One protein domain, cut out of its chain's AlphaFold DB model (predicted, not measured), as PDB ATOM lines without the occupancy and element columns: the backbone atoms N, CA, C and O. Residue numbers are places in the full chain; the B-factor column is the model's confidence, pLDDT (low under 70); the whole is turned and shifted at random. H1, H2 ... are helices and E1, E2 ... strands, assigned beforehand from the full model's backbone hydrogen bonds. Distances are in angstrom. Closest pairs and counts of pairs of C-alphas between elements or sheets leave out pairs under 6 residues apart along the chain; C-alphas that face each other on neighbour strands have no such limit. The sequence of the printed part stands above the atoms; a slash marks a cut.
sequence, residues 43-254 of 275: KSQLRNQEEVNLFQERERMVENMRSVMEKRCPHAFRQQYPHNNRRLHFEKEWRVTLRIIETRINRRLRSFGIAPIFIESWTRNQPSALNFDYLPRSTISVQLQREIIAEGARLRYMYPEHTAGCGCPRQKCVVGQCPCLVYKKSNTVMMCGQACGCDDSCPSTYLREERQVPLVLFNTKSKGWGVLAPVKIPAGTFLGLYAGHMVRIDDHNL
ATOM      1  N   LYS A  43      87.522 -74.781   7.358       38.03
ATOM      2  CA  LYS A  43      86.584 -74.313   6.320       38.03
ATOM      3  C   LYS A  43      87.046 -73.010   5.638       38.03
ATOM      4  O   LYS A  43      86.742 -72.800   4.474       38.03
ATOM      5  N   SER A  44      87.808 -72.182   6.355       36.91
ATOM      6  CA  SER A  44      88.376 -70.903   5.913       36.91
ATOM      7  C   SER A  44      89.526 -70.995   4.899       36.91
ATOM      8  O   SER A  44      89.908 -69.968   4.355       36.91
ATOM      9  N   GLN A  45      90.099 -72.180   4.644       38.19
ATOM     10  CA  GLN A  45      91.242 -72.359   3.727       38.19
ATOM     11  C   GLN A  45      90.865 -72.925   2.348       38.19
ATOM     12  O   GLN A  45      91.736 -73.180   1.518       38.19
ATOM     13  N   LEU A  46      89.573 -73.134   2.099       52.75
ATOM     14  CA  LEU A  46      89.051 -73.563   0.802       52.75
ATOM     15  C   LEU A  46      88.801 -72.309  -0.038       52.75
ATOM     16  O   LEU A  46      88.217 -71.345   0.452       52.75
ATOM     17  N   ARG A  47      89.303 -72.285  -1.280       52.78
ATOM     18  CA  ARG A  47      89.405 -71.045  -2.076       52.78
ATOM     19  C   ARG A  47      88.043 -70.466  -2.444       52.78
ATOM     20  O   ARG A  47      87.943 -69.280  -2.739       52.78
ATOM     21  N   ASN A  48      87.016 -71.311  -2.456       63.56
ATOM     22  CA  ASN A  48      85.633 -70.960  -2.732       63.56
ATOM     23  C   ASN A  48      84.678 -72.018  -2.143       63.56
ATOM     24  O   ASN A  48      85.089 -73.101  -1.716       63.56
ATOM     25  N   GLN A  49      83.382 -71.699  -2.138       67.00
ATOM     26  CA  GLN A  49      82.330 -72.574  -1.615       67.00
ATOM     27  C   GLN A  49      82.220 -73.907  -2.380       67.00
ATOM     28  O   GLN A  49      81.836 -74.921  -1.802       67.00
ATOM     29  N   GLU A  50      82.588 -73.934  -3.662       70.88
ATOM     30  CA  GLU A  50      82.575 -75.146  -4.485       70.88
ATOM     31  C   GLU A  50      83.584 -76.187  -3.972       70.88
ATOM     32  O   GLU A  50      83.231 -77.350  -3.784       70.88
ATOM     33  N   GLU A  51      84.814 -75.775  -3.650       64.81
ATOM     34  CA  GLU A  51      85.827 -76.665  -3.067       64.81
ATOM     35  C   GLU A  51      85.391 -77.229  -1.708       64.81
ATOM     36  O   GLU A  51      85.658 -78.396  -1.406       64.81
ATOM     37  N   VAL A  52      84.676 -76.430  -0.908       64.62
ATOM     38  CA  VAL A  52      84.072 -76.889   0.352       64.62
ATOM     39  C   VAL A  52      83.052 -77.984   0.097       64.62
ATOM     40  O   VAL A  52      83.109 -79.029   0.748       64.62
ATOM     41  N   ASN A  53      82.156 -77.769  -0.861       71.38
ATOM     42  CA  ASN A  53      81.108 -78.725  -1.188       71.38
ATOM     43  C   ASN A  53      81.711 -80.044  -1.693       71.38
ATOM     44  O   ASN A  53      81.329 -81.108  -1.211       71.38
ATOM     45  N   LEU A  54      82.714 -79.982  -2.576       73.75
ATOM     46  CA  LEU A  54      83.413 -81.161  -3.097       73.75
ATOM     47  C   LEU A  54      84.126 -81.953  -1.993       73.75
ATOM     48  O   LEU A  54      84.063 -83.184  -1.964       73.75
ATOM     49  N   PHE A  55      84.786 -81.263  -1.060       74.19
ATOM     50  CA  PHE A  55      85.428 -81.911   0.083       74.19
ATOM     51  C   PHE A  55      84.398 -82.592   0.996       74.19
ATOM     52  O   PHE A  55      84.562 -83.755   1.364       74.19
ATOM     53  N   GLN A  56      83.317 -81.892   1.346       75.81
ATOM     54  CA  GLN A  56      82.257 -82.437   2.197       75.81
ATOM     55  C   GLN A  56      81.550 -83.625   1.543       75.81
ATOM     56  O   GLN A  56      81.281 -84.626   2.208       75.81
ATOM     57  N   GLU A  57      81.278 -83.538   0.243       81.50
ATOM     58  CA  GLU A  57      80.678 -84.620  -0.522       81.50
ATOM     59  C   GLU A  57      81.565 -85.863  -0.510       81.50
ATOM     60  O   GLU A  57      81.082 -86.952  -0.192       81.50
ATOM     61  N   ARG A  58      82.863 -85.700  -0.779       85.94
ATOM     62  CA  ARG A  58      83.838 -86.783  -0.676       85.94
ATOM     63  C   ARG A  58      83.781 -87.456   0.696       85.94
ATOM     64  O   ARG A  58      83.658 -88.678   0.778       85.94
ATOM     65  N   GLU A  59      83.903 -86.676   1.770       83.88
ATOM     66  CA  GLU A  59      83.930 -87.207   3.137       83.88
ATOM     67  C   GLU A  59      82.640 -87.957   3.476       83.88
ATOM     68  O   GLU A  59      82.697 -89.056   4.028       83.88
ATOM     69  N   ARG A  60      81.488 -87.414   3.064       86.12
ATOM     70  CA  ARG A  60      80.182 -88.066   3.198       86.12
ATOM     71  C   ARG A  60      80.136 -89.407   2.461       86.12
ATOM     72  O   ARG A  60      79.676 -90.391   3.031       86.12
ATOM     73  N   MET A  61      80.611 -89.462   1.216       90.56
ATOM     74  CA  MET A  61      80.590 -90.678   0.392       90.56
ATOM     75  C   MET A  61      81.497 -91.774   0.967       90.56
ATOM     76  O   MET A  61      81.077 -92.924   1.113       90.56
ATOM     77  N   VAL A  62      82.725 -91.421   1.348       88.94
ATOM     78  CA  VAL A  62      83.683 -92.362   1.947       88.94
ATOM     79  C   VAL A  62      83.183 -92.880   3.296       88.94
ATOM     80  O   VAL A  62      83.296 -94.074   3.576       88.94
ATOM     81  N   GLU A  63      82.599 -92.010   4.121       87.69
ATOM     82  CA  GLU A  63      82.023 -92.405   5.407       87.69
ATOM     83  C   GLU A  63      80.793 -93.304   5.234       87.69
ATOM     84  O   GLU A  63      80.660 -94.303   5.942       87.69
ATOM     85  N   ASN A  64      79.931 -93.016   4.253       90.06
ATOM     86  CA  ASN A  64      78.787 -93.871   3.946       90.06
ATOM     87  C   ASN A  64      79.239 -95.285   3.553       90.06
ATOM     88  O   ASN A  64      78.763 -96.270   4.117       90.06
ATOM     89  N   MET A  65      80.219 -95.390   2.647       91.75
ATOM     90  CA  MET A  65      80.808 -96.675   2.266       91.75
ATOM     91  C   MET A  65      81.378 -97.418   3.479       91.75
ATOM     92  O   MET A  65      81.076 -98.596   3.675       91.75
ATOM     93  N   ARG A  66      82.168 -96.732   4.314       90.31
ATOM     94  CA  ARG A  66      82.756 -97.295   5.537       90.31
ATOM     95  C   ARG A  66      81.678 -97.860   6.465       90.31
ATOM     96  O   ARG A  66      81.790 -99.001   6.906       90.31
ATOM     97  N   SER A  67      80.623 -97.083   6.725       90.94
ATOM     98  CA  SER A  67      79.509 -97.478   7.592       90.94
ATOM     99  C   SER A  67      78.778 -98.710   7.056       90.94
ATOM    100  O   SER A  67      78.491 -99.635   7.814       90.94
ATOM    101  N   VAL A  68      78.517 -98.770   5.746       91.81
ATOM    102  CA  VAL A  68      77.874 -99.930   5.109       91.81
ATOM    103  C   VAL A  68      78.756-101.176   5.204       91.81
ATOM    104  O   VAL A  68      78.258-102.249   5.547       91.81
ATOM    105  N   MET A  69      80.063-101.050   4.947       91.56
ATOM    106  CA  MET A  69      81.007-102.165   5.074       91.56
ATOM    107  C   MET A  69      81.077-102.694   6.511       91.56
ATOM    108  O   MET A  69      81.030-103.907   6.718       91.56
ATOM    109  N   GLU A  70      81.148-101.796   7.497       92.12
ATOM    110  CA  GLU A  70      81.176-102.160   8.913       92.12
ATOM    111  C   GLU A  70      79.876-102.842   9.350       92.12
ATOM    112  O   GLU A  70      79.931-103.886   9.991       92.12
ATOM    113  N   LYS A  71      78.710-102.315   8.954       94.06
ATOM    114  CA  LYS A  71      77.407-102.922   9.272       94.06
ATOM    115  C   LYS A  71      77.231-104.301   8.637       94.06
ATOM    116  O   LYS A  71      76.660-105.183   9.267       94.06
ATOM    117  N   ARG A  72      77.718-104.494   7.405       93.56
ATOM    118  CA  ARG A  72      77.583-105.766   6.677       93.56
ATOM    119  C   ARG A  72      78.352-106.903   7.347       93.56
ATOM    120  O   ARG A  72      77.849-108.019   7.400       93.56
ATOM    121  N   CYS A  73      79.572-106.646   7.820       93.06
ATOM    122  CA  CYS A  73      80.352-107.640   8.555       93.06
ATOM    123  C   CYS A  73      81.298-106.964   9.565       93.06
ATOM    124  O   CYS A  73      82.473-106.731   9.255       93.06
ATOM    125  N   PRO A  74      80.825-106.676  10.793       93.69
ATOM    126  CA  PRO A  74      81.596-105.900  11.765       93.69
ATOM    127  C   PRO A  74      82.923-106.557  12.150       93.69
ATOM    128  O   PRO A  74      83.937-105.878  12.313       93.69
ATOM    129  N   HIS A  75      82.933-107.887  12.287       93.56
ATOM    130  CA  HIS A  75      84.126-108.629  12.685       93.56
ATOM    131  C   HIS A  75      85.214-108.571  11.604       93.56
ATOM    132  O   HIS A  75      86.330-108.135  11.891       93.56
ATOM    133  N   ALA A  76      84.879-108.912  10.353       91.06
ATOM    134  CA  ALA A  76      85.825-108.850   9.238       91.06
ATOM    135  C   ALA A  76      86.317-107.416   8.986       91.06
ATOM    136  O   ALA A  76      87.512-107.197   8.785       91.06
ATOM    137  N   PHE A  77      85.425-106.422   9.077       91.62
ATOM    138  CA  PHE A  77      85.794-105.018   8.907       91.62
ATOM    139  C   PHE A  77      86.809-104.557   9.962       91.62
ATOM    140  O   PHE A  77      87.831-103.966   9.609       91.62
ATOM    141  N   ARG A  78      86.583-104.865  11.249       90.75
ATOM    142  CA  ARG A  78      87.520-104.516  12.332       90.75
ATOM    143  C   ARG A  78      88.865-105.226  12.200       90.75
ATOM    144  O   ARG A  78      89.893-104.602  12.448       90.75
ATOM    145  N   GLN A  79      88.880-106.490  11.774       89.94
ATOM    146  CA  GLN A  79      90.130-107.213  11.515       89.94
ATOM    147  C   GLN A  79      90.930-106.603  10.355       89.94
ATOM    148  O   GLN A  79      92.163-106.525  10.403       89.94
ATOM    149  N   GLN A  80      90.235-106.173   9.301       88.50
ATOM    150  CA  GLN A  80      90.859-105.591   8.119       88.50
ATOM    151  C   GLN A  80      91.321-104.146   8.362       88.50
ATOM    152  O   GLN A  80      92.393-103.758   7.889       88.50
ATOM    153  N   TYR A  81      90.555-103.370   9.134       90.00
ATOM    154  CA  TYR A  81      90.755-101.935   9.347       90.00
ATOM    155  C   TYR A  81      90.660-101.526  10.834       90.00
ATOM    156  O   TYR A  81      89.809-100.707  11.202       90.00
ATOM    157  N   PRO A  82      91.561-102.027  11.705       85.50
ATOM    158  CA  PRO A  82      91.499-101.800  13.156       85.50
ATOM    159  C   PRO A  82      91.716-100.337  13.574       85.50
ATOM    160  O   PRO A  82      91.380 -99.946  14.687       85.50
ATOM    161  N   HIS A  83      92.273 -99.507  12.687       81.94
ATOM    162  CA  HIS A  83      92.553 -98.089  12.932       81.94
ATOM    163  C   HIS A  83      91.861 -97.176  11.912       81.94
ATOM    164  O   HIS A  83      92.399 -96.131  11.544       81.94
ATOM    165  N   ASN A  84      90.680 -97.569  11.420       78.19
ATOM    166  CA  ASN A  84      89.938 -96.788  10.425       78.19
ATOM    167  C   ASN A  84      89.587 -95.363  10.907       78.19
ATOM    168  O   ASN A  84      89.546 -94.436  10.099       78.19
ATOM    169  N   ASN A  85      89.435 -95.163  12.221       71.56
ATOM    170  CA  ASN A  85      89.207 -93.857  12.844       71.56
ATOM    171  C   ASN A  85      90.371 -92.879  12.627       71.56
ATOM    172  O   ASN A  85      90.179 -91.667  12.677       71.56
ATOM    173  N   ARG A  86      91.573 -93.385  12.325       68.06
ATOM    174  CA  ARG A  86      92.755 -92.561  12.061       68.06
ATOM    175  C   ARG A  86      92.908 -92.145  10.594       68.06
ATOM    176  O   ARG A  86      93.968 -91.661  10.205       68.06
ATOM    177  N   ARG A  87      91.873 -92.310   9.761       66.62
ATOM    178  CA  ARG A  87      91.930 -92.004   8.316       66.62
ATOM    179  C   ARG A  87      92.290 -90.550   7.991       66.62
ATOM    180  O   ARG A  87      92.922 -90.302   6.969       66.62
ATOM    181  N   LEU A  88      91.930 -89.616   8.875       59.72
ATOM    182  CA  LEU A  88      92.215 -88.182   8.745       59.72
ATOM    183  C   LEU A  88      93.572 -87.770   9.350       59.72
ATOM    184  O   LEU A  88      93.890 -86.586   9.378       59.72
ATOM    185  N   HIS A  89      94.390 -88.716   9.828       60.41
ATOM    186  CA  HIS A  89      95.758 -88.401  10.244       60.41
ATOM    187  C   HIS A  89      96.647 -88.265   9.007       60.41
ATOM    188  O   HIS A  89      97.187 -89.248   8.494       60.41
ATOM    189  N   PHE A  90      96.824 -87.027   8.548       58.31
ATOM    190  CA  PHE A  90      97.691 -86.660   7.421       58.31
ATOM    191  C   PHE A  90      99.191 -86.669   7.768       58.31
ATOM    192  O   PHE A  90     100.010 -86.171   7.008       58.31
ATOM    193  N   GLU A  91      99.576 -87.317   8.870       59.59
ATOM    194  CA  GLU A  91     100.966 -87.570   9.274       59.59
ATOM    195  C   GLU A  91     101.708 -88.551   8.344       59.59
ATOM    196  O   GLU A  91     102.748 -89.100   8.687       59.59
ATOM    197  N   LYS A  92     101.143 -88.900   7.193       70.38
ATOM    198  CA  LYS A  92     101.759 -89.848   6.271       70.38
ATOM    199  C   LYS A  92     101.732 -89.257   4.885       70.38
ATOM    200  O   LYS A  92     100.657 -89.091   4.315       70.38
ATOM    201  N   GLU A  93     102.913 -88.991   4.347       72.81
ATOM    202  CA  GLU A  93     103.102 -88.379   3.034       72.81
ATOM    203  C   GLU A  93     102.303 -89.094   1.936       72.81
ATOM    204  O   GLU A  93     101.581 -88.461   1.170       72.81
ATOM    205  N   TRP A  94     102.301 -90.431   1.938       79.38
ATOM    206  CA  TRP A  94     101.557 -91.212   0.953       79.38
ATOM    207  C   TRP A  94     100.046 -90.937   0.963       79.38
ATOM    208  O   TRP A  94      99.409 -91.055  -0.079       79.38
ATOM    209  N   ARG A  95      99.447 -90.526   2.094       77.69
ATOM    210  CA  ARG A  95      98.023 -90.135   2.141       77.69
ATOM    211  C   ARG A  95      97.775 -88.848   1.357       77.69
ATOM    212  O   ARG A  95      96.736 -88.723   0.715       77.69
ATOM    213  N   VAL A  96      98.736 -87.922   1.374       74.69
ATOM    214  CA  VAL A  96      98.708 -86.705   0.551       74.69
ATOM    215  C   VAL A  96      98.844 -87.076  -0.925       74.69
ATOM    216  O   VAL A  96      98.065 -86.597  -1.746       74.69
ATOM    217  N   THR A  97      99.742 -88.005  -1.261       79.38
ATOM    218  CA  THR A  97      99.902 -88.504  -2.636       79.38
ATOM    219  C   THR A  97      98.600 -89.079  -3.196       79.38
ATOM    220  O   THR A  97      98.212 -88.731  -4.311       79.38
ATOM    221  N   LEU A  98      97.859 -89.877  -2.415       85.94
ATOM    222  CA  LEU A  98      96.547 -90.390  -2.837       85.94
ATOM    223  C   LEU A  98      95.550 -89.259  -3.146       85.94
ATOM    224  O   LEU A  98      94.816 -89.348  -4.128       85.94
ATOM    225  N   ARG A  99      95.545 -88.174  -2.357       81.69
ATOM    226  CA  ARG A  99      94.678 -86.999  -2.583       81.69
ATOM    227  C   ARG A  99      95.052 -86.229  -3.850       81.69
ATOM    228  O   ARG A  99      94.162 -85.770  -4.568       81.69
ATOM    229  N   ILE A 100      96.345 -86.109  -4.147       78.38
ATOM    230  CA  ILE A 100      96.830 -85.463  -5.376       78.38
ATOM    231  C   ILE A 100      96.389 -86.272  -6.601       78.38
ATOM    232  O   ILE A 100      95.852 -85.700  -7.551       78.38
ATOM    233  N   ILE A 101      96.553 -87.598  -6.560       82.75
ATOM    234  CA  ILE A 101      96.122 -88.499  -7.639       82.75
ATOM    235  C   ILE A 101      94.602 -88.422  -7.829       82.75
ATOM    236  O   ILE A 101      94.141 -88.213  -8.951       82.75
ATOM    237  N   GLU A 102      93.827 -88.505  -6.744       91.06
ATOM    238  CA  GLU A 102      92.363 -88.370  -6.754       91.06
ATOM    239  C   GLU A 102      91.927 -87.059  -7.430       91.06
ATOM    240  O   GLU A 102      91.097 -87.055  -8.339       91.06
ATOM    241  N   THR A 103      92.546 -85.940  -7.044       83.56
ATOM    242  CA  THR A 103      92.250 -84.617  -7.611       83.56
ATOM    243  C   THR A 103      92.575 -84.552  -9.103       83.56
ATOM    244  O   THR A 103      91.783 -84.012  -9.882       83.56
ATOM    245  N   ARG A 104      93.716 -85.121  -9.521       83.06
ATOM    246  CA  ARG A 104      94.137 -85.182 -10.930       83.06
ATOM    247  C   ARG A 104      93.123 -85.952 -11.776       83.06
ATOM    248  O   ARG A 104      92.720 -85.464 -12.829       83.06
ATOM    249  N   ILE A 105      92.685 -87.117 -11.294       89.56
ATOM    250  CA  ILE A 105      91.685 -87.956 -11.966       89.56
ATOM    251  C   ILE A 105      90.351 -87.213 -12.056       89.56
ATOM    252  O   ILE A 105      89.820 -87.035 -13.149       89.56
ATOM    253  N   ASN A 106      89.844 -86.694 -10.936       91.69
ATOM    254  CA  ASN A 106      88.538 -86.035 -10.897       91.69
ATOM    255  C   ASN A 106      88.477 -84.762 -11.744       91.69
ATOM    256  O   ASN A 106      87.429 -84.462 -12.308       91.69
ATOM    257  N   ARG A 107      89.589 -84.032 -11.899       86.00
ATOM    258  CA  ARG A 107      89.652 -82.902 -12.837       86.00
ATOM    259  C   ARG A 107      89.390 -83.347 -14.278       86.00
ATOM    260  O   ARG A 107      88.666 -82.655 -14.986       86.00
ATOM    261  N   ARG A 108      89.950 -84.488 -14.691       86.31
ATOM    262  CA  ARG A 108      89.724 -85.069 -16.021       86.31
ATOM    263  C   ARG A 108      88.318 -85.650 -16.152       86.31
ATOM    264  O   ARG A 108      87.693 -85.467 -17.179       86.31
ATOM    265  N   LEU A 109      87.795 -86.314 -15.123       91.56
ATOM    266  CA  LEU A 109      86.437 -86.872 -15.161       91.56
ATOM    267  C   LEU A 109      85.363 -85.785 -15.308       91.56
ATOM    268  O   LEU A 109      84.452 -85.938 -16.118       91.56
ATOM    269  N   ARG A 110      85.519 -84.653 -14.604       89.88
ATOM    270  CA  ARG A 110      84.590 -83.516 -14.703       89.88
ATOM    271  C   ARG A 110      84.471 -82.961 -16.120       89.88
ATOM    272  O   ARG A 110      83.365 -82.630 -16.523       89.88
ATOM    273  N   SER A 111      85.561 -82.898 -16.893       88.69
ATOM    274  CA  SER A 111      85.496 -82.405 -18.279       88.69
ATOM    275  C   SER A 111      84.715 -83.325 -19.221       88.69
ATOM    276  O   SER A 111      84.349 -82.894 -20.306       88.69
ATOM    277  N   PHE A 112      84.472 -84.575 -18.820       88.62
ATOM    278  CA  PHE A 112      83.661 -85.537 -19.565       88.62
ATOM    279  C   PHE A 112      82.278 -85.758 -18.938       88.62
ATOM    280  O   PHE A 112      81.551 -86.619 -19.406       88.62
ATOM    281  N   GLY A 113      81.903 -85.039 -17.873       90.56
ATOM    282  CA  GLY A 113      80.632 -85.293 -17.178       90.56
ATOM    283  C   GLY A 113      80.559 -86.673 -16.507       90.56
ATOM    284  O   GLY A 113      79.473 -87.208 -16.299       90.56
ATOM    285  N   ILE A 114      81.712 -87.261 -16.169       92.31
ATOM    286  CA  ILE A 114      81.799 -88.546 -15.471       92.31
ATOM    287  C   ILE A 114      81.830 -88.301 -13.957       92.31
ATOM    288  O   ILE A 114      82.586 -87.458 -13.464       92.31
ATOM    289  N   ALA A 115      81.067 -89.092 -13.199       94.50
ATOM    290  CA  ALA A 115      81.026 -89.036 -11.741       94.50
ATOM    291  C   ALA A 115      82.410 -89.263 -11.096       94.50
ATOM    292  O   ALA A 115      83.246 -90.006 -11.627       94.50
ATOM    293  N   PRO A 116      82.680 -88.682  -9.915       95.38
ATOM    294  CA  PRO A 116      84.006 -88.720  -9.313       95.38
ATOM    295  C   PRO A 116      84.446 -90.131  -8.900       95.38
ATOM    296  O   PRO A 116      83.637 -91.044  -8.700       95.38
ATOM    297  N   ILE A 117      85.759 -90.281  -8.753       95.56
ATOM    298  CA  ILE A 117      86.412 -91.407  -8.093       95.56
ATOM    299  C   ILE A 117      87.134 -90.874  -6.864       95.56
ATOM    300  O   ILE A 117      87.913 -89.926  -6.952       95.56
ATOM    301  N   PHE A 118      86.900 -91.497  -5.719       95.38
ATOM    302  CA  PHE A 118      87.622 -91.221  -4.487       95.38
ATOM    303  C   PHE A 118      88.681 -92.292  -4.256       95.38
ATOM    304  O   PHE A 118      88.476 -93.454  -4.592       95.38
ATOM    305  N   ILE A 119      89.815 -91.919  -3.676       93.88
ATOM    306  CA  ILE A 119      90.903 -92.835  -3.347       93.88
ATOM    307  C   ILE A 119      91.068 -92.842  -1.836       93.88
ATOM    308  O   ILE A 119      91.239 -91.793  -1.201       93.88
ATOM    309  N   GLU A 120      90.994 -94.028  -1.240       91.50
ATOM    310  CA  GLU A 120      91.028 -94.166   0.209       91.50
ATOM    311  C   GLU A 120      91.833 -95.376   0.680       91.50
ATOM    312  O   GLU A 120      91.843 -96.443   0.073       91.50
ATOM    313  N   SER A 121      92.505 -95.222   1.817       90.31
ATOM    314  CA  SER A 121      93.135 -96.350   2.489       90.31
ATOM    315  C   SER A 121      92.984 -96.222   3.999       90.31
ATOM    316  O   SER A 121      93.600 -95.376   4.655       90.31
ATOM    317  N   TRP A 122      92.191 -97.124   4.572       87.00
ATOM    318  CA  TRP A 122      92.049 -97.274   6.020       87.00
ATOM    319  C   TRP A 122      93.134 -98.166   6.634       87.00
ATOM    320  O   TRP A 122      93.117 -98.420   7.840       87.00
ATOM    321  N   THR A 123      94.080 -98.660   5.829       84.19
ATOM    322  CA  THR A 123      95.176 -99.489   6.330       84.19
ATOM    323  C   THR A 123      96.231 -98.628   7.027       84.19
ATOM    324  O   THR A 123      96.385 -97.424   6.788       84.19
ATOM    325  N   ARG A 124      96.948 -99.241   7.976       80.50
ATOM    326  CA  ARG A 124      98.028 -98.565   8.706       80.50
ATOM    327  C   ARG A 124      99.241 -98.339   7.804       80.50
ATOM    328  O   ARG A 124      99.875 -97.290   7.919       80.50
ATOM    329  N   ASN A 125      99.571 -99.310   6.963       83.38
ATOM    330  CA  ASN A 125     100.771 -99.299   6.132       83.38
ATOM    331  C   ASN A 125     100.508 -98.598   4.800       83.38
ATOM    332  O   ASN A 125      99.359 -98.424   4.402       83.38
ATOM    333  N   GLN A 126     101.582 -98.162   4.142       86.19
ATOM    334  CA  GLN A 126     101.476 -97.594   2.807       86.19
ATOM    335  C   GLN A 126     100.961 -98.673   1.841       86.19
ATOM    336  O   GLN A 126     101.505 -99.779   1.842       86.19
ATOM    337  N   PRO A 127      99.910 -98.388   1.054       89.44
ATOM    338  CA  PRO A 127      99.451 -99.307   0.022       89.44
ATOM    339  C   PRO A 127     100.439 -99.346  -1.150       89.44
ATOM    340  O   PRO A 127     101.249 -98.431  -1.313       89.44
ATOM    341  N   SER A 128     100.330-100.366  -2.003       90.31
ATOM    342  CA  SER A 128     101.065-100.415  -3.271       90.31
ATOM    343  C   SER A 128     100.844 -99.131  -4.073       90.31
ATOM    344  O   SER A 128      99.726 -98.602  -4.110       90.31
ATOM    345  N   ALA A 129     101.903 -98.625  -4.701       88.38
ATOM    346  CA  ALA A 129     101.838 -97.391  -5.472       88.38
ATOM    347  C   ALA A 129     100.819 -97.504  -6.619       88.38
ATOM    348  O   ALA A 129     100.734 -98.529  -7.295       88.38
ATOM    349  N   LEU A 130     100.057 -96.434  -6.845       88.00
ATOM    350  CA  LEU A 130      99.155 -96.313  -7.989       88.00
ATOM    351  C   LEU A 130      99.962 -95.827  -9.198       88.00
ATOM    352  O   LEU A 130     100.015 -94.629  -9.469       88.00
ATOM    353  N   ASN A 131     100.642 -96.753  -9.874       86.00
ATOM    354  CA  ASN A 131     101.473 -96.452 -11.039       86.00
ATOM    355  C   ASN A 131     100.694 -96.659 -12.345       86.00
ATOM    356  O   ASN A 131     100.936 -97.616 -13.075       86.00
ATOM    357  N   PHE A 132      99.713 -95.797 -12.602       84.62
ATOM    358  CA  PHE A 132      98.964 -95.805 -13.856       84.62
ATOM    359  C   PHE A 132      98.495 -94.405 -14.244       84.62
ATOM    360  O   PHE A 132      98.276 -93.530 -13.396       84.62
ATOM    361  N   ASP A 133      98.249 -94.229 -15.537       82.94
ATOM    362  CA  ASP A 133      97.526 -93.081 -16.056       82.94
ATOM    363  C   ASP A 133      96.054 -93.426 -16.243       82.94
ATOM    364  O   ASP A 133      95.683 -94.366 -16.940       82.94
ATOM    365  N   TYR A 134      95.190 -92.658 -15.581       87.81
ATOM    366  CA  TYR A 134      93.756 -92.881 -15.669       87.81
ATOM    367  C   TYR A 134      93.236 -92.420 -17.034       87.81
ATOM    368  O   TYR A 134      93.290 -91.226 -17.370       87.81
ATOM    369  N   LEU A 135      92.680 -93.368 -17.785       87.25
ATOM    370  CA  LEU A 135      92.061 -93.157 -19.085       87.25
ATOM    371  C   LEU A 135      90.534 -93.269 -18.953       87.25
ATOM    372  O   LEU A 135      90.029 -94.345 -18.647       87.25
ATOM    373  N   PRO A 136      89.769 -92.183 -19.184       85.50
ATOM    374  CA  PRO A 136      88.305 -92.254 -19.193       85.50
ATOM    375  C   PRO A 136      87.743 -93.124 -20.325       85.50
ATOM    376  O   PRO A 136      86.630 -93.624 -20.221       85.50
ATOM    377  N   ARG A 137      88.509 -93.278 -21.410       86.44
ATOM    378  CA  ARG A 137      88.165 -94.046 -22.609       86.44
ATOM    379  C   ARG A 137      89.406 -94.774 -23.106       86.44
ATOM    380  O   ARG A 137      90.518 -94.295 -22.879       86.44
ATOM    381  N   SER A 138      89.212 -95.899 -23.786       88.88
ATOM    382  CA  SER A 138      90.318 -96.653 -24.368       88.88
ATOM    383  C   SER A 138      91.083 -95.833 -25.404       88.88
ATOM    384  O   SER A 138      90.516 -94.983 -26.091       88.88
ATOM    385  N   THR A 139      92.373 -96.113 -25.526       90.31
ATOM    386  CA  THR A 139      93.212 -95.576 -26.602       90.31
ATOM    387  C   THR A 139      93.438 -96.661 -27.646       90.31
ATOM    388  O   THR A 139      93.523 -97.840 -27.307       90.31
ATOM    389  N   ILE A 140      93.499 -96.256 -28.910       88.38
ATOM    390  CA  ILE A 140      93.667 -97.119 -30.085       88.38
ATOM    391  C   ILE A 140      94.719 -96.504 -31.001       88.38
ATOM    392  O   ILE A 140      94.872 -95.281 -31.034       88.38
ATOM    393  N   SER A 141      95.424 -97.341 -31.761       88.44
ATOM    394  CA  SER A 141      96.257 -96.858 -32.861       88.44
ATOM    395  C   SER A 141      95.379 -96.326 -34.001       88.44
ATOM    396  O   SER A 141      94.234 -96.744 -34.175       88.44
ATOM    397  N   VAL A 142      95.925 -95.417 -34.814       88.81
ATOM    398  CA  VAL A 142      95.220 -94.875 -35.992       88.81
ATOM    399  C   VAL A 142      94.846 -95.987 -36.976       88.81
ATOM    400  O   VAL A 142      93.773 -95.952 -37.570       88.81
ATOM    401  N   GLN A 143      95.717 -96.986 -37.133       87.38
ATOM    402  CA  GLN A 143      95.453 -98.143 -37.984       87.38
ATOM    403  C   GLN A 143      94.245 -98.936 -37.477       87.38
ATOM    404  O   GLN A 143      93.293 -99.126 -38.230       87.38
ATOM    405  N   LEU A 144      94.236 -99.305 -36.192       84.62
ATOM    406  CA  LEU A 144      93.126-100.045 -35.592       84.62
ATOM    407  C   LEU A 144      91.818 -99.240 -35.643       84.62
ATOM    408  O   LEU A 144      90.753 -99.794 -35.894       84.62
ATOM    409  N   GLN A 145      91.885 -97.918 -35.473       87.00
ATOM    410  CA  GLN A 145      90.717 -97.050 -35.615       87.00
ATOM    411  C   GLN A 145      90.104 -97.114 -37.020       87.00
ATOM    412  O   GLN A 145      88.883 -97.189 -37.147       87.00
ATOM    413  N   ARG A 146      90.931 -97.083 -38.073       86.38
ATOM    414  CA  ARG A 146      90.455 -97.172 -39.464       86.38
ATOM    415  C   ARG A 146      89.759 -98.502 -39.732       86.38
ATOM    416  O   ARG A 146      88.714 -98.515 -40.371       86.38
ATOM    417  N   GLU A 147      90.307 -99.590 -39.206       84.44
ATOM    418  CA  GLU A 147      89.722-100.926 -39.328       84.44
ATOM    419  C   GLU A 147      88.381-101.033 -38.596       84.44
ATOM    420  O   GLU A 147      87.413-101.507 -39.179       84.44
ATOM    421  N   ILE A 148      88.285-100.520 -37.362       80.56
ATOM    422  CA  ILE A 148      87.022-100.482 -36.603       80.56
ATOM    423  C   ILE A 148      85.949 -99.694 -37.367       80.56
ATOM    424  O   ILE A 148      84.794-100.114 -37.414       80.56
ATOM    425  N   ILE A 149      86.312 -98.558 -37.970       78.81
ATOM    426  CA  ILE A 149      85.381 -97.753 -38.773       78.81
ATOM    427  C   ILE A 149      84.936 -98.523 -40.023       78.81
ATOM    428  O   ILE A 149      83.741 -98.549 -40.322       78.81
ATOM    429  N   ALA A 150      85.871 -99.160 -40.733       81.38
ATOM    430  CA  ALA A 150      85.572 -99.948 -41.926       81.38
ATOM    431  C   ALA A 150      84.652-101.140 -41.609       81.38
ATOM    432  O   ALA A 150      83.640-101.329 -42.284       81.38
ATOM    433  N   GLU A 151      84.936-101.885 -40.538       77.62
ATOM    434  CA  GLU A 151      84.088-103.003 -40.111       77.62
ATOM    435  C   GLU A 151      82.729-102.510 -39.601       77.62
ATOM    436  O   GLU A 151      81.698-103.090 -39.927       77.62
ATOM    437  N   GLY A 152      82.685-101.381 -38.886       72.69
ATOM    438  CA  GLY A 152      81.431-100.738 -38.486       72.69
ATOM    439  C   GLY A 152      80.543-100.366 -39.682       72.69
ATOM    440  O   GLY A 152      79.327-100.550 -39.626       72.69
ATOM    441  N   ALA A 153      81.138 -99.899 -40.785       72.44
ATOM    442  CA  ALA A 153      80.417 -99.633 -42.029       72.44
ATOM    443  C   ALA A 153      79.920-100.921 -42.708       72.44
ATOM    444  O   ALA A 153      78.809-100.935 -43.232       72.44
ATOM    445  N   ARG A 154      80.690-102.016 -42.656       71.06
ATOM    446  CA  ARG A 154      80.263-103.328 -43.173       71.06
ATOM    447  C   ARG A 154      79.086-103.891 -42.375       71.06
ATOM    448  O   ARG A 154      78.083-104.305 -42.952       71.06
ATOM    449  N   LEU A 155      79.174-103.835 -41.046       67.75
ATOM    450  CA  LEU A 155      78.133-104.307 -40.130       67.75
ATOM    451  C   LEU A 155      76.841-103.481 -40.225       67.75
ATOM    452  O   LEU A 155      75.770-104.006 -39.923       67.75
ATOM    453  N   ARG A 156      76.904-102.223 -40.689       64.06
ATOM    454  CA  ARG A 156      75.713-101.398 -40.954       64.06
ATOM    455  C   ARG A 156      74.763-102.054 -41.956       64.06
ATOM    456  O   ARG A 156      73.559-101.955 -41.763       64.06
ATOM    457  N   TYR A 157      75.268-102.736 -42.983       57.84
ATOM    458  CA  TYR A 157      74.410-103.403 -43.972       57.84
ATOM    459  C   TYR A 157      73.655-104.612 -43.403       57.84
ATOM    460  O   TYR A 157      72.685-105.061 -44.001       57.84
ATOM    461  N   MET A 158      74.058-105.117 -42.232       59.28
ATOM    462  CA  MET A 158      73.333-106.173 -41.524       59.28
ATOM    463  C   MET A 158      72.218-105.634 -40.610       59.28
ATOM    464  O   MET A 158      71.504-106.425 -39.995       59.28
ATOM    465  N   TYR A 159      72.082-104.309 -40.467       54.28
ATOM    466  CA  TYR A 159      70.970-103.714 -39.729       54.28
ATOM    467  C   TYR A 159      69.724-103.654 -40.622       54.28
ATOM    468  O   TYR A 159      69.790-103.070 -41.703       54.28
ATOM    469  N   PRO A 160      68.568-104.184 -40.181       53.38
ATOM    470  CA  PRO A 160      67.329-104.051 -40.936       53.38
ATOM    471  C   PRO A 160      66.934-102.574 -41.060       53.38
ATOM    472  O   PRO A 160      66.846-101.876 -40.041       53.38
ATOM    473  N   GLU A 161      66.617-102.121 -42.279       49.94
ATOM    474  CA  GLU A 161      66.133-100.755 -42.567       49.94
ATOM    475  C   GLU A 161      64.911-100.368 -41.710       49.94
ATOM    476  O   GLU A 161      64.698 -99.200 -41.393       49.94
ATOM    477  N   HIS A 162      64.138-101.359 -41.252       47.59
ATOM    478  CA  HIS A 162      62.905-101.175 -40.483       47.59
ATOM    479  C   HIS A 162      63.084-101.046 -38.958       47.59
ATOM    480  O   HIS A 162      62.101-101.087 -38.224       47.59
ATOM    481  N   THR A 163      64.305-100.878 -38.438       48.16
ATOM    482  CA  THR A 163      64.517-100.638 -36.989       48.16
ATOM    483  C   THR A 163      64.334 -99.170 -36.563       48.16
ATOM    484  O   THR A 163      64.542 -98.824 -35.397       48.16
ATOM    485  N   ALA A 164      63.879 -98.303 -37.475       43.34
ATOM    486  CA  ALA A 164      63.459 -96.937 -37.176       43.34
ATOM    487  C   ALA A 164      62.122 -96.920 -36.402       43.34
ATOM    488  O   ALA A 164      61.045 -96.802 -36.976       43.34
ATOM    489  N   GLY A 165      62.207 -97.038 -35.074       49.25
ATOM    490  CA  GLY A 165      61.093 -96.821 -34.146       49.25
ATOM    491  C   GLY A 165      60.915 -97.962 -33.147       49.25
ATOM    492  O   GLY A 165      60.474 -99.054 -33.497       49.25
ATOM    493  N   CYS A 166      61.218 -97.718 -31.865       50.94
ATOM    494  CA  CYS A 166      60.825 -98.650 -30.811       50.94
ATOM    495  C   CYS A 166      59.342 -98.441 -30.468       50.94
ATOM    496  O   CYS A 166      58.976 -97.392 -29.948       50.94
ATOM    497  N   GLY A 167      58.487 -99.446 -30.689       51.31
ATOM    498  CA  GLY A 167      57.092 -99.461 -30.215       51.31
ATOM    499  C   GLY A 167      56.965 -99.652 -28.695       51.31
ATOM    500  O   GLY A 167      56.036-100.299 -28.222       51.31
ATOM    501  N   CYS A 168      57.942 -99.184 -27.907       53.28
ATOM    502  CA  CYS A 168      57.949 -99.398 -26.467       53.28
ATOM    503  C   CYS A 168      56.835 -98.566 -25.806       53.28
ATOM    504  O   CYS A 168      56.794 -97.353 -26.020       53.28
ATOM    505  N   PRO A 169      56.008 -99.155 -24.915       48.84
ATOM    506  CA  PRO A 169      54.845 -98.487 -24.312       48.84
ATOM    507  C   PRO A 169      55.150 -97.186 -23.551       48.84
ATOM    508  O   PRO A 169      54.237 -96.454 -23.188       48.84
ATOM    509  N   ARG A 170      56.427 -96.917 -23.250       52.59
ATOM    510  CA  ARG A 170      56.881 -95.793 -22.421       52.59
ATOM    511  C   ARG A 170      57.635 -94.701 -23.183       52.59
ATOM    512  O   ARG A 170      58.128 -93.790 -22.528       52.59
ATOM    513  N   GLN A 171      57.808 -94.808 -24.508       53.62
ATOM    514  CA  GLN A 171      58.606 -93.885 -25.350       53.62
ATOM    515  C   GLN A 171      60.069 -93.626 -24.897       53.62
ATOM    516  O   GLN A 171      60.804 -92.896 -25.552       53.62
ATOM    517  N   LYS A 172      60.535 -94.254 -23.811       54.00
ATOM    518  CA  LYS A 172      61.932 -94.330 -23.373       54.00
ATOM    519  C   LYS A 172      62.353 -95.790 -23.399       54.00
ATOM    520  O   LYS A 172      61.853 -96.588 -22.604       54.00
ATOM    521  N   CYS A 173      63.233 -96.151 -24.327       54.62
ATOM    522  CA  CYS A 173      63.753 -97.507 -24.397       54.62
ATOM    523  C   CYS A 173      64.832 -97.690 -23.274       54.62
ATOM    524  O   CYS A 173      65.627 -96.784 -23.031       54.62
ATOM    525  N   VAL A 174      64.851 -98.825 -22.554       55.50
ATOM    526  CA  VAL A 174      65.768 -99.118 -21.419       55.50
ATOM    527  C   VAL A 174      66.644-100.336 -21.733       55.50
ATOM    528  O   VAL A 174      66.142-101.363 -22.199       55.50
ATOM    529  N   VAL A 175      67.955-100.255 -21.473       51.41
ATOM    530  CA  VAL A 175      68.899-101.348 -21.776       51.41
ATOM    531  C   VAL A 175      68.623-102.597 -20.950       51.41
ATOM    532  O   VAL A 175      68.352-102.541 -19.754       51.41
ATOM    533  N   GLY A 176      68.666-103.747 -21.624       50.50
ATOM    534  CA  GLY A 176      68.356-105.052 -21.041       50.50
ATOM    535  C   GLY A 176      66.861-105.320 -20.840       50.50
ATOM    536  O   GLY A 176      66.507-106.447 -20.511       50.50
ATOM    537  N   GLN A 177      65.991-104.326 -21.059       53.66
ATOM    538  CA  GLN A 177      64.533-104.452 -20.920       53.66
ATOM    539  C   GLN A 177      63.796-104.268 -22.251       53.66
ATOM    540  O   GLN A 177      62.730-104.845 -22.444       53.66
ATOM    541  N   CYS A 178      64.351-103.481 -23.175       52.91
ATOM    542  CA  CYS A 178      63.732-103.204 -24.467       52.91
ATOM    543  C   CYS A 178      64.416-103.979 -25.613       52.91
ATOM    544  O   CYS A 178      65.618-103.800 -25.819       52.91
ATOM    545  N   PRO A 179      63.664-104.767 -26.411       51.19
ATOM    546  CA  PRO A 179      64.201-105.509 -27.562       51.19
ATOM    547  C   PRO A 179      64.822-104.629 -28.660       51.19
ATOM    548  O   PRO A 179      65.713-105.063 -29.375       51.19
ATOM    549  N   CYS A 180      64.387-103.373 -28.783       51.50
ATOM    550  CA  CYS A 180      64.855-102.415 -29.792       51.50
ATOM    551  C   CYS A 180      66.266-101.846 -29.548       51.50
ATOM    552  O   CYS A 180      66.895-101.365 -30.484       51.50
ATOM    553  N   LEU A 181      66.758-101.859 -28.303       52.16
ATOM    554  CA  LEU A 181      68.095-101.354 -27.950       52.16
ATOM    555  C   LEU A 181      69.167-102.435 -28.022       52.16
ATOM    556  O   LEU A 181      70.330-102.190 -27.712       52.16
ATOM    557  N   VAL A 182      68.759-103.652 -28.361       50.19
ATOM    558  CA  VAL A 182      69.606-104.821 -28.291       50.19
ATOM    559  C   VAL A 182      69.265-105.688 -29.491       50.19
ATOM    560  O   VAL A 182      68.472-106.621 -29.384       50.19
ATOM    561  N   TYR A 183      69.904-105.437 -30.638       51.81
ATOM    562  CA  TYR A 183      70.119-106.552 -31.555       51.81
ATOM    563  C   TYR A 183      71.064-107.523 -30.838       51.81
ATOM    564  O   TYR A 183      72.285-107.369 -30.857       51.81
ATOM    565  N   LYS A 184      70.471-108.449 -30.076       51.09
ATOM    566  CA  LYS A 184      71.186-109.408 -29.241       51.09
ATOM    567  C   LYS A 184      71.550-110.605 -30.104       51.09
ATOM    568  O   LYS A 184      70.836-111.601 -30.109       51.09
ATOM    569  N   LYS A 185      72.679-110.532 -30.804       53.59
ATOM    570  CA  LYS A 185      73.320-111.738 -31.339       53.59
ATOM    571  C   LYS A 185      74.375-112.185 -30.329       53.59
ATOM    572  O   LYS A 185      75.240-111.401 -29.952       53.59
ATOM    573  N   SER A 186      74.243-113.407 -29.813       55.22
ATOM    574  CA  SER A 186      75.264-114.075 -28.985       55.22
ATOM    575  C   SER A 186      75.837-113.239 -27.822       55.22
ATOM    576  O   SER A 186      77.044-113.167 -27.634       55.22
ATOM    577  N   ASN A 187      74.971-112.600 -27.022       60.19
ATOM    578  CA  ASN A 187      75.342-111.747 -25.871       60.19
ATOM    579  C   ASN A 187      76.106-110.451 -26.198       60.19
ATOM    580  O   ASN A 187      76.549-109.764 -25.281       60.19
ATOM    581  N   THR A 188      76.205-110.065 -27.469       62.88
ATOM    582  CA  THR A 188      76.694-108.743 -27.869       62.88
ATOM    583  C   THR A 188      75.533-107.760 -27.990       62.88
ATOM    584  O   THR A 188      74.443-108.119 -28.443       62.88
ATOM    585  N   VAL A 189      75.764-106.516 -27.571       68.00
ATOM    586  CA  VAL A 189      74.842-105.397 -27.783       68.00
ATOM    587  C   VAL A 189      75.440-104.511 -28.864       68.00
ATOM    588  O   VAL A 189      76.472-103.879 -28.644       68.00
ATOM    589  N   MET A 190      74.797-104.475 -30.026       66.81
ATOM    590  CA  MET A 190      75.181-103.576 -31.110       66.81
ATOM    591  C   MET A 190      74.447-102.241 -30.945       66.81
ATOM    592  O   MET A 190      73.230-102.213 -30.751       66.81
ATOM    593  N   MET A 191      75.191-101.140 -31.006       69.38
ATOM    594  CA  MET A 191      74.673 -99.776 -30.864       69.38
ATOM    595  C   MET A 191      75.000 -98.953 -32.101       69.38
ATOM    596  O   MET A 191      75.976 -99.235 -32.800       69.38
ATOM    597  N   CYS A 192      74.211 -97.906 -32.347       68.62
ATOM    598  CA  CYS A 192      74.540 -96.964 -33.405       68.62
ATOM    599  C   CYS A 192      75.812 -96.187 -33.045       68.62
ATOM    600  O   CYS A 192      75.953 -95.661 -31.940       68.62
ATOM    601  N   GLY A 193      76.744 -96.137 -33.994       67.88
ATOM    602  CA  GLY A 193      78.000 -95.397 -33.889       67.88
ATOM    603  C   GLY A 193      78.111 -94.331 -34.975       67.88
ATOM    604  O   GLY A 193      77.153 -94.051 -35.686       67.88
ATOM    605  N   GLN A 194      79.309 -93.771 -35.152       65.25
ATOM    606  CA  GLN A 194      79.565 -92.720 -36.151       65.25
ATOM    607  C   GLN A 194      79.324 -93.163 -37.603       65.25
ATOM    608  O   GLN A 194      79.125 -92.324 -38.473       65.25
ATOM    609  N   ALA A 195      79.340 -94.470 -37.872       64.81
ATOM    610  CA  ALA A 195      79.021 -95.020 -39.187       64.81
ATOM    611  C   ALA A 195      77.508 -95.045 -39.477       64.81
ATOM    612  O   ALA A 195      77.114 -95.278 -40.620       64.81
ATOM    613  N   CYS A 196      76.648 -94.830 -38.476       65.25
ATOM    614  CA  CYS A 196      75.202 -94.746 -38.664       65.25
ATOM    615  C   CYS A 196      74.813 -93.349 -39.169       65.25
ATOM    616  O   CYS A 196      75.341 -92.348 -38.706       65.25
ATOM    617  N   GLY A 197      73.862 -93.279 -40.104       63.31
ATOM    618  CA  GLY A 197      73.319 -92.008 -40.610       63.31
ATOM    619  C   GLY A 197      72.199 -91.422 -39.743       63.31
ATOM    620  O   GLY A 197      71.485 -90.541 -40.204       63.31
ATOM    621  N   CYS A 198      71.986 -91.965 -38.542       68.19
ATOM    622  CA  CYS A 198      70.953 -91.503 -37.623       68.19
ATOM    623  C   CYS A 198      71.370 -90.192 -36.943       68.19
ATOM    624  O   CYS A 198      72.553 -89.969 -36.688       68.19
ATOM    625  N   ASP A 199      70.391 -89.355 -36.615       67.25
ATOM    626  CA  ASP A 199      70.611 -88.108 -35.888       67.25
ATOM    627  C   ASP A 199      70.717 -88.321 -34.360       67.25
ATOM    628  O   ASP A 199      70.741 -89.445 -33.845       67.25
ATOM    629  N   ASP A 200      70.779 -87.215 -33.618       66.69
ATOM    630  CA  ASP A 200      70.902 -87.214 -32.160       66.69
ATOM    631  C   ASP A 200      69.672 -87.727 -31.402       66.69
ATOM    632  O   ASP A 200      69.770 -87.994 -30.202       66.69
ATOM    633  N   SER A 201      68.538 -87.911 -32.083       64.50
ATOM    634  CA  SER A 201      67.323 -88.476 -31.494       64.50
ATOM    635  C   SER A 201      67.342 -90.008 -31.440       64.50
ATOM    636  O   SER A 201      66.433 -90.624 -30.877       64.50
ATOM    637  N   CYS A 202      68.386 -90.638 -31.995       65.69
ATOM    638  CA  CYS A 202      68.472 -92.082 -32.119       65.69
ATOM    639  C   CYS A 202      68.415 -92.791 -30.746       65.69
ATOM    640  O   CYS A 202      69.294 -92.596 -29.894       65.69
ATOM    641  N   PRO A 203      67.424 -93.671 -30.510       56.38
ATOM    642  CA  PRO A 203      67.259 -94.325 -29.216       56.38
ATOM    643  C   PRO A 203      68.382 -95.329 -28.916       56.38
ATOM    644  O   PRO A 203      68.679 -95.579 -27.751       56.38
ATOM    645  N   SER A 204      69.051 -95.876 -29.937       57.59
ATOM    646  CA  SER A 204      70.143 -96.854 -29.797       57.59
ATOM    647  C   SER A 204      71.486 -96.239 -29.369       57.59
ATOM    648  O   SER A 204      72.492 -96.947 -29.305       57.59
ATOM    649  N   THR A 205      71.518 -94.949 -29.016       56.81
ATOM    650  CA  THR A 205      72.724 -94.240 -28.558       56.81
ATOM    651  C   THR A 205      72.929 -94.281 -27.038       56.81
ATOM    652  O   THR A 205      73.470 -93.349 -26.449       56.81
ATOM    653  N   TYR A 206      72.515 -95.362 -26.376       51.59
ATOM    654  CA  TYR A 206      72.531 -95.493 -24.910       51.59
ATOM    655  C   TYR A 206      73.903 -95.229 -24.254       51.59
ATOM    656  O   TYR A 206      73.961 -94.690 -23.153       51.59
ATOM    657  N   LEU A 207      75.021 -95.516 -24.935       56.91
ATOM    658  CA  LEU A 207      76.368 -95.177 -24.440       56.91
ATOM    659  C   LEU A 207      76.701 -93.671 -24.442       56.91
ATOM    660  O   LEU A 207      77.827 -93.302 -24.109       56.91
ATOM    661  N   ARG A 208      75.759 -92.784 -24.787       56.06
ATOM    662  CA  ARG A 208      75.910 -91.342 -24.527       56.06
ATOM    663  C   ARG A 208      75.983 -91.040 -23.032       56.06
ATOM    664  O   ARG A 208      76.574 -90.031 -22.653       56.06
ATOM    665  N   GLU A 209      75.393 -91.886 -22.188       69.31
ATOM    666  CA  GLU A 209      75.428 -91.683 -20.746       69.31
ATOM    667  C   GLU A 209      76.748 -92.188 -20.158       69.31
ATOM    668  O   GLU A 209      77.017 -93.381 -20.022       69.31
ATOM    669  N   GLU A 210      77.592 -91.230 -19.793       84.69
ATOM    670  CA  GLU A 210      78.805 -91.465 -19.024       84.69
ATOM    671  C   GLU A 210      78.471 -92.036 -17.637       84.69
ATOM    672  O   GLU A 210      77.367 -91.852 -17.122       84.69
ATOM    673  N   ARG A 211      79.428 -92.701 -16.974       91.31
ATOM    674  CA  ARG A 211      79.201 -93.231 -15.615       91.31
ATOM    675  C   ARG A 211      78.750 -92.108 -14.672       91.31
ATOM    676  O   ARG A 211      79.544 -91.234 -14.330       91.31
ATOM    677  N   GLN A 212      77.526 -92.220 -14.157       91.69
ATOM    678  CA  GLN A 212      76.953 -91.292 -13.169       91.69
ATOM    679  C   GLN A 212      77.112 -91.767 -11.714       91.69
ATOM    680  O   GLN A 212      76.875 -91.020 -10.767       91.69
ATOM    681  N   VAL A 213      77.547 -93.012 -11.508       94.12
ATOM    682  CA  VAL A 213      77.749 -93.588 -10.171       94.12
ATOM    683  C   VAL A 213      79.142 -93.220  -9.646       94.12
ATOM    684  O   VAL A 213      80.120 -93.615 -10.284       94.12
ATOM    685  N   PRO A 214      79.292 -92.524  -8.502       96.00
ATOM    686  CA  PRO A 214      80.603 -92.275  -7.904       96.00
ATOM    687  C   PRO A 214      81.249 -93.587  -7.448       96.00
ATOM    688  O   PRO A 214      80.558 -94.508  -7.018       96.00
ATOM    689  N   LEU A 215      82.577 -93.677  -7.508       96.25
ATOM    690  CA  LEU A 215      83.319 -94.872  -7.089       96.25
ATOM    691  C   LEU A 215      84.373 -94.528  -6.037       96.25
ATOM    692  O   LEU A 215      84.846 -93.398  -5.953       96.25
ATOM    693  N   VAL A 216      84.765 -95.518  -5.246       96.31
ATOM    694  CA  VAL A 216      85.869 -95.441  -4.291       96.31
ATOM    695  C   VAL A 216      86.864 -96.548  -4.617       96.31
ATOM    696  O   VAL A 216      86.556 -97.734  -4.489       96.31
ATOM    697  N   LEU A 217      88.068 -96.150  -5.014       95.94
ATOM    698  CA  LEU A 217      89.242 -97.005  -5.068       95.94
ATOM    699  C   LEU A 217      89.806 -97.116  -3.649       95.94
ATOM    700  O   LEU A 217      90.347 -96.152  -3.105       95.94
ATOM    701  N   PHE A 218      89.650 -98.280  -3.029       94.19
ATOM    702  CA  PHE A 218      90.018 -98.500  -1.637       94.19
ATOM    703  C   PHE A 218      91.055 -99.609  -1.498       94.19
ATOM    704  O   PHE A 218      91.024-100.614  -2.207       94.19
ATOM    705  N   ASN A 219      91.993 -99.443  -0.572       93.00
ATOM    706  CA  ASN A 219      92.991-100.471  -0.309       93.00
ATOM    707  C   ASN A 219      92.456-101.541   0.658       93.00
ATOM    708  O   ASN A 219      91.852-101.251   1.697       93.00
ATOM    709  N   THR A 220      92.710-102.797   0.320       90.31
ATOM    710  CA  THR A 220      92.441-103.973   1.144       90.31
ATOM    711  C   THR A 220      93.733-104.477   1.779       90.31
ATOM    712  O   THR A 220      94.826-104.234   1.272       90.31
ATOM    713  N   LYS A 221      93.618-105.205   2.894       85.00
ATOM    714  CA  LYS A 221      94.791-105.736   3.606       85.00
ATOM    715  C   LYS A 221      95.512-106.842   2.821       85.00
ATOM    716  O   LYS A 221      96.717-106.984   2.984       85.00
ATOM    717  N   SER A 222      94.790-107.618   2.009       85.62
ATOM    718  CA  SER A 222      95.312-108.835   1.366       85.62
ATOM    719  C   SER A 222      95.245-108.850  -0.161       85.62
ATOM    720  O   SER A 222      96.053-109.531  -0.775       85.62
ATOM    721  N   LYS A 223      94.314-108.120  -0.789       90.00
ATOM    722  CA  LYS A 223      94.082-108.163  -2.246       90.00
ATOM    723  C   LYS A 223      94.559-106.904  -2.978       90.00
ATOM    724  O   LYS A 223      94.224-106.703  -4.137       90.00
ATOM    725  N   GLY A 224      95.290-106.017  -2.302       91.81
ATOM    726  CA  GLY A 224      95.685-104.731  -2.875       91.81
ATOM    727  C   GLY A 224      94.492-103.787  -3.038       91.81
ATOM    728  O   GLY A 224      93.677-103.653  -2.123       91.81
ATOM    729  N   TRP A 225      94.413-103.086  -4.166       94.69
ATOM    730  CA  TRP A 225      93.362-102.106  -4.443       94.69
ATOM    731  C   TRP A 225      92.083-102.765  -4.965       94.69
ATOM    732  O   TRP A 225      92.130-103.642  -5.818       94.69
ATOM    733  N   GLY A 226      90.933-102.317  -4.465       93.88
ATOM    734  CA  GLY A 226      89.610-102.718  -4.936       93.88
ATOM    735  C   GLY A 226      88.730-101.507  -5.217       93.88
ATOM    736  O   GLY A 226      89.050-100.386  -4.821       93.88
ATOM    737  N   VAL A 227      87.601-101.733  -5.885       94.62
ATOM    738  CA  VAL A 227      86.638-100.683  -6.241       94.62
ATOM    739  C   VAL A 227      85.279-101.005  -5.633       94.62
ATOM    740  O   VAL A 227      84.808-102.137  -5.719       94.62
ATOM    741  N   LEU A 228      84.645-100.010  -5.017       94.06
ATOM    742  CA  LEU A 228      83.267-100.080  -4.528       94.06
ATOM    743  C   LEU A 228      82.524 -98.784  -4.848       94.06
ATOM    744  O   LEU A 228      83.138 -97.730  -5.000       94.06
ATOM    745  N   ALA A 229      81.197 -98.848  -4.914       95.31
ATOM    746  CA  ALA A 229      80.364 -97.654  -4.963       95.31
ATOM    747  C   ALA A 229      79.950 -97.242  -3.539       95.31
ATOM    748  O   ALA A 229      79.529 -98.097  -2.754       95.31
ATOM    749  N   PRO A 230      80.012 -95.945  -3.191       95.06
ATOM    750  CA  PRO A 230      79.546 -95.434  -1.910       95.06
ATOM    751  C   PRO A 230      78.026 -95.221  -1.879       95.06
ATOM    752  O   PRO A 230      77.514 -94.651  -0.922       95.06
ATOM    753  N   VAL A 231      77.296 -95.642  -2.917       94.50
ATOM    754  CA  VAL A 231      75.843 -95.482  -3.073       94.50
ATOM    755  C   VAL A 231      75.215 -96.789  -3.561       94.50
ATOM    756  O   VAL A 231      75.903 -97.648  -4.115       94.50
ATOM    757  N   LYS A 232      73.901 -96.955  -3.359       92.62
ATOM    758  CA  LYS A 232      73.158 -98.082  -3.941       92.62
ATOM    759  C   LYS A 232      73.095 -97.923  -5.460       92.62
ATOM    760  O   LYS A 232      72.845 -96.826  -5.949       92.62
ATOM    761  N   ILE A 233      73.278 -99.026  -6.179       92.81
ATOM    762  CA  ILE A 233      73.233 -99.071  -7.641       92.81
ATOM    763  C   ILE A 233      71.983 -99.857  -8.053       92.81
ATOM    764  O   ILE A 233      71.897-101.044  -7.727       92.81
ATOM    765  N   PRO A 234      71.011 -99.238  -8.744       88.69
ATOM    766  CA  PRO A 234      69.897 -99.963  -9.346       88.69
ATOM    767  C   PRO A 234      70.377-100.993 -10.379       88.69
ATOM    768  O   PRO A 234      71.342-100.752 -11.110       88.69
ATOM    769  N   ALA A 235      69.695-102.132 -10.474       83.56
ATOM    770  CA  ALA A 235      70.003-103.135 -11.494       83.56
ATOM    771  C   ALA A 235      69.861-102.541 -12.910       83.56
ATOM    772  O   ALA A 235      68.936-101.777 -13.172       83.56
ATOM    773  N   GLY A 236      70.789-102.884 -13.809       76.75
ATOM    774  CA  GLY A 236      70.839-102.345 -15.177       76.75
ATOM    775  C   GLY A 236      71.563-101.000 -15.322       76.75
ATOM    776  O   GLY A 236      71.723-100.525 -16.442       76.75
ATOM    777  N   THR A 237      72.044-100.401 -14.226       83.12
ATOM    778  CA  THR A 237      72.817 -99.148 -14.287       83.12
ATOM    779  C   THR A 237      74.167 -99.371 -14.967       83.12
ATOM    780  O   THR A 237      74.926-100.263 -14.579       83.12
ATOM    781  N   PHE A 238      74.502 -98.522 -15.937       83.25
ATOM    782  CA  PHE A 238      75.827 -98.505 -16.550       83.25
ATOM    783  C   PHE A 238      76.898 -98.041 -15.548       83.25
ATOM    784  O   PHE A 238      76.774 -96.991 -14.915       83.25
ATOM    785  N   LEU A 239      77.970 -98.828 -15.405       86.56
ATOM    786  CA  LEU A 239      79.058 -98.569 -14.454       86.56
ATOM    787  C   LEU A 239      80.369 -98.136 -15.109       86.56
ATOM    788  O   LEU A 239      81.332 -97.879 -14.396       86.56
ATOM    789  N   GLY A 240      80.421 -98.023 -16.434       84.50
ATOM    790  CA  GLY A 240      81.627 -97.642 -17.160       84.50
ATOM    791  C   GLY A 240      82.145 -98.732 -18.090       84.50
ATOM    792  O   GLY A 240      81.535 -99.784 -18.269       84.50
ATOM    793  N   LEU A 241      83.291 -98.434 -18.695       84.75
ATOM    794  CA  LEU A 241      83.964 -99.275 -19.675       84.75
ATOM    795  C   LEU A 241      85.181 -99.947 -19.042       84.75
ATOM    796  O   LEU A 241      85.866 -99.342 -18.213       84.75
ATOM    797  N   TYR A 242      85.501-101.158 -19.499       88.56
ATOM    798  CA  TYR A 242      86.848-101.695 -19.334       88.56
ATOM    799  C   TYR A 242      87.773-100.937 -20.296       88.56
ATOM    800  O   TYR A 242      87.917-101.296 -21.462       88.56
ATOM    801  N   ALA A 243      88.303 -99.804 -19.830       89.06
ATOM    802  CA  ALA A 243      89.119 -98.908 -20.636       89.06
ATOM    803  C   ALA A 243      90.611 -99.231 -20.496       89.06
ATOM    804  O   ALA A 243      91.099 -99.486 -19.397       89.06
ATOM    805  N   GLY A 244      91.344 -99.158 -21.605       90.06
ATOM    806  CA  GLY A 244      92.782 -99.412 -21.624       90.06
ATOM    807  C   GLY A 244      93.425 -99.092 -22.968       90.06
ATOM    808  O   GLY A 244      92.846 -98.403 -23.812       90.06
ATOM    809  N   HIS A 245      94.640 -99.586 -23.166       88.50
ATOM    810  CA  HIS A 245      95.280 -99.587 -24.476       88.50
ATOM    811  C   HIS A 245      94.755-100.783 -25.267       88.50
ATOM    812  O   HIS A 245      94.980-101.926 -24.881       88.50
ATOM    813  N   MET A 246      94.022-100.519 -26.345       88.19
ATOM    814  CA  MET A 246      93.595-101.564 -27.267       88.19
ATOM    815  C   MET A 246      94.739-101.874 -28.224       88.19
ATOM    816  O   MET A 246      95.212-100.994 -28.947       88.19
ATOM    817  N   VAL A 247      95.163-103.130 -28.211       84.69
ATOM    818  CA  VAL A 247      96.291-103.627 -28.990       84.69
ATOM    819  C   VAL A 247      95.952-104.989 -29.587       84.69
ATOM    820  O   VAL A 247      95.082-105.691 -29.067       84.69
ATOM    821  N   ARG A 248      96.631-105.371 -30.670       81.88
ATOM    822  CA  ARG A 248      96.562-106.745 -31.174       81.88
ATOM    823  C   ARG A 248      97.479-107.634 -30.346       81.88
ATOM    824  O   ARG A 248      98.548-107.202 -29.919       81.88
ATOM    825  N   ILE A 249      97.044-108.872 -30.129       74.56
ATOM    826  CA  ILE A 249      97.789-109.855 -29.334       74.56
ATOM    827  C   ILE A 249      99.133-110.171 -30.005       74.56
ATOM    828  O   ILE A 249     100.144-110.257 -29.317       74.56
ATOM    829  N   ASP A 250      99.156-110.254 -31.337       74.56
ATOM    830  CA  ASP A 250     100.357-110.615 -32.103       74.56
ATOM    831  C   ASP A 250     101.463-109.545 -32.037       74.56
ATOM    832  O   ASP A 250     102.638-109.852 -32.226       74.56
ATOM    833  N   ASP A 251     101.102-108.298 -31.714       68.00
ATOM    834  CA  ASP A 251     102.025-107.160 -31.709       68.00
ATOM    835  C   ASP A 251     102.758-106.983 -30.362       68.00
ATOM    836  O   ASP A 251     103.671-106.158 -30.258       68.00
ATOM    837  N   HIS A 252     102.383-107.724 -29.306       67.56
ATOM    838  CA  HIS A 252     102.910-107.496 -27.957       67.56
ATOM    839  C   HIS A 252     103.215-108.770 -27.171       67.56
ATOM    840  O   HIS A 252     102.354-109.608 -26.924       67.56
ATOM    841  N   ASN A 253     104.436-108.836 -26.633       72.00
ATOM    842  CA  ASN A 253     104.800-109.835 -25.636       72.00
ATOM    843  C   ASN A 253     104.357-109.350 -24.241       72.00
ATOM    844  O   ASN A 253     104.977-108.461 -23.649       72.00
ATOM    845  N   LEU A 254     103.237-109.874 -23.744       71.25
ATOM    846  CA  LEU A 254     102.617-109.443 -22.487       71.25
ATOM    847  C   LEU A 254     103.233-110.203 -21.301       71.25
ATOM    848  O   LEU A 254     102.799-111.301 -20.968       71.25
TER     849      LEU A 254
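AT A GLANCE: This is residues 43 to 254 of the 275 residues of an uncharacterized protein of Teladorsagia circumcincta (UniProt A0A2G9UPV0). Little regular structure: two loose lobes, one the small sheet E1, E4, E5 with H3 beside E1 and H1 grazing it, the other H4, the hairpin E2 and E3, and loops. Of 212 printed residues, 84 are in named elements, class mixed: H1 H2 H3 E1 H4 E2 E3 E4 E5. The larger sheet, order E1 E4 E5, is mixed; the whole is loose, radius of gyration of the C-alphas 21.7 A, spans 63 by 48 by 40 A.

IN THESE COORDINATES: H1, residues 49 to 72, 34.5 A, begins at C-alpha 49 (82.330, -72.574, -1.615). H2 is 74 to 80, H3 93 to 111, E1 117 to 120, H4 142 to 156, E2 183 to 185, E3 188 to 190 and E4 215 to 219. E5, 225 to 228, ends at C-alpha 228 (83.267, -100.080, -4.528).

HOW THE PARTS SIT: E1 and E4 are parallel, N 118 and O 215 2.8 A apart. E4 and E5 form an antiparallel hairpin, N 216 to O 228 2.8 A; in the hairpin E2 and E3, N 188 to O 185 is 3.0 A. H3 is on the larger sheet, over none of its strands; its closest C-alphas to E1 are Glu 102 and Ile 119, 5.8 A. H1 only just touches H2, only at the corner, with 3 pairs of C-alphas within 8 A. H4 is apart from H3. Every O i to N i+4 pair is within hydrogen-bond range in H1, H2 and H4; 14 of 15 in H3.

THE WHOLE: The C-alphas farthest apart, Glu 91 and His 162, are 64.1 A apart. The printed part has no cut; links H2 to H3, E1 to H4, H4 to E2 and E3 to E4 are long. pLDDT is under 70 in 72 residues, among them 155 to 209.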